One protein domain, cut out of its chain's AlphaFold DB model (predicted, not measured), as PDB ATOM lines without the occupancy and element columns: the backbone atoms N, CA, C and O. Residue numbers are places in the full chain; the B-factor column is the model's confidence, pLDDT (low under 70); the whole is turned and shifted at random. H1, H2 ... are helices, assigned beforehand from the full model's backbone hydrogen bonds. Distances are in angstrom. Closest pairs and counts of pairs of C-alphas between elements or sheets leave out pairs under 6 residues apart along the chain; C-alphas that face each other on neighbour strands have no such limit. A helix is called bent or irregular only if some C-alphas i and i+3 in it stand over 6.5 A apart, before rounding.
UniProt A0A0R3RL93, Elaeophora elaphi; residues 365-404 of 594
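AT A GLANCE: This is residues 365 to 404 of the 594 residues of a protein of Elaeophora elaphi (UniProt A0A0R3RL93). What shape? Two named helices, H1 and longer H2, meet endwise as a flat L. What size? The extended, all-helix printed part has 40 residues, a radius of gyration of the C-alphas of 14.9 A and spans of 43, 22 and 6 A.

IN THESE COORDINATES: What begins? H1, residues 365 to 378, starts at C-alpha (-7.081, -0.366, 26.312) and spans 18.1 A. It is only just irregular: C-alphas 371 and 374 are 6.6 A apart. What follows? H2, residues 380 to 402, spans 33.6 A and ends at C-alpha (-44.976, 13.433, 26.383).

HOW THE PARTS SIT: How placed? H1 and H2, about perpendicular at 87 degrees, are close but not clearly touching: the closest C-alphas, Leu 377 and Lys 383, are 6.4 A apart. And backbones? In H2 every O i to N i+4 pair is within hydrogen-bond range, in H1 7 of 10.

THE WHOLE: How far? The farthest C-alphas, Lys 367 and Met 403, are 43.5 A apart. Any cut? The printed part has no cut, its link is tight, and no printed residue is under pLDDT 70.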
ATOM      1  N   ILE A 365      -5.726  -0.745  26.729       77.25
ATOM      2  CA  ILE A 365      -7.081  -0.366  26.312       77.25
ATOM      3  C   ILE A 365      -7.368  -0.863  24.890       77.25
ATOM      4  O   ILE A 365      -8.391  -1.500  24.662       77.25
ATOM      5  N   SER A 366      -6.449  -0.636  23.945       74.06
ATOM      6  CA  SER A 366      -6.597  -1.115  22.563       74.06
ATOM      7  C   SER A 366      -6.751  -2.639  22.506       74.06
ATOM      8  O   SER A 366      -7.608  -3.156  21.788       74.06
ATOM      9  N   LYS A 367      -5.991  -3.363  23.339       78.56
ATOM     10  CA  LYS A 367      -6.091  -4.819  23.462       78.56
ATOM     11  C   LYS A 367      -7.470  -5.262  23.961       78.56
ATOM     12  O   LYS A 367      -8.066  -6.145  23.355       78.56
ATOM     13  N   ILE A 368      -8.013  -4.612  24.994       85.88
ATOM     14  CA  ILE A 368      -9.365  -4.898  25.509       85.88
ATOM     15  C   ILE A 368     -10.424  -4.681  24.422       85.88
ATOM     16  O   ILE A 368     -11.275  -5.546  24.203       85.88
ATOM     17  N   PHE A 369     -10.358  -3.551  23.711       86.81
ATOM     18  CA  PHE A 369     -11.315  -3.246  22.648       86.81
ATOM     19  C   PHE A 369     -11.241  -4.247  21.491       86.81
ATOM     20  O   PHE A 369     -12.280  -4.658  20.978       86.81
ATOM     21  N   ARG A 370     -10.034  -4.667  21.095       84.12
ATOM     22  CA  ARG A 370      -9.846  -5.615  19.992       84.12
ATOM     23  C   ARG A 370     -10.205  -7.053  20.365       84.12
ATOM     24  O   ARG A 370     -10.811  -7.739  19.551       84.12
ATOM     25  N   GLU A 371      -9.800  -7.520  21.543       88.31
ATOM     26  CA  GLU A 371      -9.920  -8.936  21.923       88.31
ATOM     27  C   GLU A 371     -11.266  -9.278  22.563       88.31
ATOM     28  O   GLU A 371     -11.765 -10.379  22.352       88.31
ATOM     29  N   TYR A 372     -11.873  -8.348  23.307       88.88
ATOM     30  CA  TYR A 372     -13.104  -8.620  24.056       88.88
ATOM     31  C   TYR A 372     -14.297  -7.837  23.508       88.88
ATOM     32  O   TYR A 372     -15.307  -8.430  23.137       88.88
ATOM     33  N   TYR A 373     -14.188  -6.509  23.416       91.12
ATOM     34  CA  TYR A 373     -15.337  -5.659  23.081       91.12
ATOM     35  C   TYR A 373     -15.789  -5.798  21.620       91.12
ATOM     36  O   TYR A 373     -16.977  -5.943  21.343       91.12
ATOM     37  N   GLY A 374     -14.843  -5.781  20.676       91.25
ATOM     38  CA  GLY A 374     -15.112  -5.886  19.242       91.25
ATOM     39  C   GLY A 374     -15.825  -7.188  18.868       91.25
ATOM     40  O   GLY A 374     -16.911  -7.123  18.292       91.25
ATOM     41  N   PRO A 375     -15.279  -8.369  19.220       93.50
ATOM     42  CA  PRO A 375     -15.935  -9.648  18.961       93.50
ATOM     43  C   PRO A 375     -17.311  -9.755  19.626       93.50
ATOM     44  O   PRO A 375     -18.254 -10.218  18.990       93.50
ATOM     45  N   PHE A 376     -17.451  -9.260  20.861       93.31
ATOM     46  CA  PHE A 376     -18.727  -9.239  21.577       93.31
ATOM     47  C   PHE A 376     -19.805  -8.433  20.837       93.31
ATOM     48  O   PHE A 376     -20.919  -8.924  20.667       93.31
ATOM     49  N   LEU A 377     -19.479  -7.230  20.349       91.06
ATOM     50  CA  LEU A 377     -20.414  -6.402  19.580       91.06
ATOM     51  C   LEU A 377     -20.677  -6.923  18.166       91.06
ATOM     52  O   LEU A 377     -21.729  -6.641  17.594       91.06
ATOM     53  N   LEU A 378     -19.717  -7.622  17.560       92.25
ATOM     54  CA  LEU A 378     -19.866  -8.158  16.210       92.25
ATOM     55  C   LEU A 378     -20.761  -9.400  16.165       92.25
ATOM     56  O   LEU A 378     -21.340  -9.662  15.102       92.25
ATOM     57  N   ASP A 379     -20.910 -10.096  17.293       94.94
ATOM     58  CA  ASP A 379     -21.799 -11.240  17.432       94.94
ATOM     59  C   ASP A 379     -23.253 -10.902  17.049       94.94
ATOM     60  O   ASP A 379     -23.823  -9.870  17.418       94.94
ATOM     61  N   SER A 380     -23.868 -11.790  16.265       93.38
ATOM     62  CA  SER A 380     -25.188 -11.546  15.673       93.38
ATOM     63  C   SER A 380     -26.321 -11.608  16.697       93.38
ATOM     64  O   SER A 380     -27.354 -10.966  16.494       93.38
ATOM     65  N   PHE A 381     -26.155 -12.368  17.782       94.25
ATOM     66  CA  PHE A 381     -27.132 -12.426  18.864       94.25
ATOM     67  C   PHE A 381     -27.048 -11.157  19.719       94.25
ATOM     68  O   PHE A 381     -28.071 -10.496  19.921       94.25
ATOM     69  N   THR A 382     -25.834 -10.738  20.091       94.06
ATOM     70  CA  THR A 382     -25.592  -9.475  20.806       94.06
ATOM     71  C   THR A 382     -26.166  -8.267  20.061       94.06
ATOM     72  O   THR A 382     -26.880  -7.460  20.656       94.06
ATOM     73  N   LYS A 383     -25.952  -8.156  18.741       94.25
ATOM     74  CA  LYS A 383     -26.523  -7.061  17.928       94.25
ATOM     75  C   LYS A 383     -28.044  -6.980  18.017       94.25
ATOM     76  O   LYS A 383     -28.588  -5.893  18.192       94.25
ATOM     77  N   LYS A 384     -28.738  -8.119  17.903       94.94
ATOM     78  CA  LYS A 384     -30.208  -8.168  17.984       94.94
ATOM     79  C   LYS A 384     -30.703  -7.724  19.359       94.94
ATOM     80  O   LYS A 384     -31.670  -6.972  19.429       94.94
ATOM     81  N   ILE A 385     -30.016  -8.137  20.427       96.19
ATOM     82  CA  ILE A 385     -30.322  -7.699  21.794       96.19
ATOM     83  C   ILE A 385     -30.175  -6.184  21.927       96.19
ATOM     84  O   ILE A 385     -31.099  -5.536  22.404       96.19
ATOM     85  N   PHE A 386     -29.059  -5.599  21.482       94.75
ATOM     86  CA  PHE A 386     -28.866  -4.151  21.592       94.75
ATOM     87  C   PHE A 386     -29.897  -3.371  20.781       94.75
ATOM     88  O   PHE A 386     -30.451  -2.409  21.299       94.75
ATOM     89  N   ILE A 387     -30.220  -3.804  19.559       95.44
ATOM     90  CA  ILE A 387     -31.292  -3.180  18.768       95.44
ATOM     91  C   ILE A 387     -32.611  -3.204  19.547       95.44
ATOM     92  O   ILE A 387     -33.280  -2.179  19.648       95.44
ATOM     93  N   PHE A 388     -32.963  -4.340  20.151       96.50
ATOM     94  CA  PHE A 388     -34.167  -4.456  20.969       96.50
ATOM     95  C   PHE A 388     -34.139  -3.534  22.203       96.50
ATOM     96  O   PHE A 388     -35.112  -2.826  22.459       96.50
ATOM     97  N   ILE A 389     -33.014  -3.469  22.923       97.31
ATOM     98  CA  ILE A 389     -32.833  -2.565  24.071       97.31
ATOM     99  C   ILE A 389     -32.967  -1.098  23.641       97.31
ATOM    100  O   ILE A 389     -33.649  -0.333  24.317       97.31
ATOM    101  N   TYR A 390     -32.376  -0.701  22.512       97.12
ATOM    102  CA  TYR A 390     -32.483   0.669  22.006       97.12
ATOM    103  C   TYR A 390     -33.901   1.016  21.543       97.12
ATOM    104  O   TYR A 390     -34.328   2.149  21.740       97.12
ATOM    105  N   ILE A 391     -34.665   0.060  21.002       97.62
ATOM    106  CA  ILE A 391     -36.090   0.265  20.693       97.62
ATOM    107  C   ILE A 391     -36.883   0.541  21.976       97.62
ATOM    108  O   ILE A 391     -37.682   1.479  22.010       97.62
ATOM    109  N   ILE A 392     -36.643  -0.227  23.045       97.81
ATOM    110  CA  ILE A 392     -37.270   0.019  24.353       97.81
ATOM    111  C   ILE A 392     -36.857   1.390  24.892       97.81
ATOM    112  O   ILE A 392     -37.715   2.171  25.294       97.81
ATOM    113  N   TYR A 393     -35.560   1.708  24.857       97.50
ATOM    114  CA  TYR A 393     -35.030   2.990  25.316       97.50
ATOM    115  C   TYR A 393     -35.670   4.174  24.580       97.50
ATOM    116  O   TYR A 393     -36.143   5.104  25.226       97.50
ATOM    117  N   ILE A 394     -35.754   4.122  23.245       97.25
ATOM    118  CA  ILE A 394     -36.395   5.167  22.435       97.25
ATOM    119  C   ILE A 394     -37.885   5.274  22.772       97.25
ATOM    120  O   ILE A 394     -38.395   6.380  22.914       97.25
ATOM    121  N   SER A 395     -38.579   4.149  22.953       96.69
ATOM    122  CA  SER A 395     -40.005   4.152  23.308       96.69
ATOM    123  C   SER A 395     -40.249   4.825  24.664       96.69
ATOM    124  O   SER A 395     -41.151   5.651  24.792       96.69
ATOM    125  N   LEU A 396     -39.410   4.527  25.662       96.94
ATOM    126  CA  LEU A 396     -39.460   5.172  26.976       96.94
ATOM    127  C   LEU A 396     -39.077   6.654  26.907       96.94
ATOM    128  O   LEU A 396     -39.699   7.463  27.587       96.94
ATOM    129  N   ALA A 397     -38.100   7.025  26.075       96.75
ATOM    130  CA  ALA A 397     -37.717   8.419  25.870       96.75
ATOM    131  C   ALA A 397     -38.857   9.230  25.231       96.75
ATOM    132  O   ALA A 397     -39.172  10.311  25.719       96.75
ATOM    133  N   ILE A 398     -39.532   8.686  24.209       96.19
ATOM    134  CA  ILE A 398     -40.709   9.315  23.583       96.19
ATOM    135  C   ILE A 398     -41.832   9.478  24.609       96.19
ATOM    136  O   ILE A 398     -42.415  10.555  24.713       96.19
ATOM    137  N   MET A 399     -42.105   8.440  25.406       95.94
ATOM    138  CA  MET A 399     -43.081   8.523  26.494       95.94
ATOM    139  C   MET A 399     -42.697   9.617  27.505       95.94
ATOM    140  O   MET A 399     -43.541  10.430  27.871       95.94
ATOM    141  N   GLY A 400     -41.422   9.707  27.890       95.19
ATOM    142  CA  GLY A 400     -40.909  10.765  28.764       95.19
ATOM    143  C   GLY A 400     -41.097  12.167  28.183       95.19
ATOM    144  O   GLY A 400     -41.531  13.066  28.896       95.19
ATOM    145  N   CYS A 401     -40.866  12.349  26.879       93.69
ATOM    146  CA  CYS A 401     -41.113  13.620  26.194       93.69
ATOM    147  C   CYS A 401     -42.588  14.046  26.245       93.69
ATOM    148  O   CYS A 401     -42.860  15.240  26.315       93.69
ATOM    149  N   THR A 402     -43.541  13.105  26.251       90.94
ATOM    150  CA  THR A 402     -44.976  13.433  26.383       90.94
ATOM    151  C   THR A 402     -45.408  13.806  27.804       90.94
ATOM    152  O   THR A 402     -46.495  14.347  27.979       90.94
ATOM    153  N   MET A 403     -44.574  13.530  28.812       89.75
ATOM    154  CA  MET A 403     -44.846  13.815  30.229       89.75
ATOM    155  C   MET A 403     -44.095  15.050  30.747       89.75
ATOM    156  O   MET A 403     -44.051  15.278  31.955       89.75
ATOM    157  N   LEU A 404     -43.461  15.824  29.862       84.44
ATOM    158  CA  LEU A 404     -42.710  17.009  30.253       84.44
ATOM    159  C   LEU A 404     -43.675  18.120  30.693       84.44
ATOM    160  O   LEU A 404     -44.470  18.611  29.894       84.44
TER     161      LEU A 404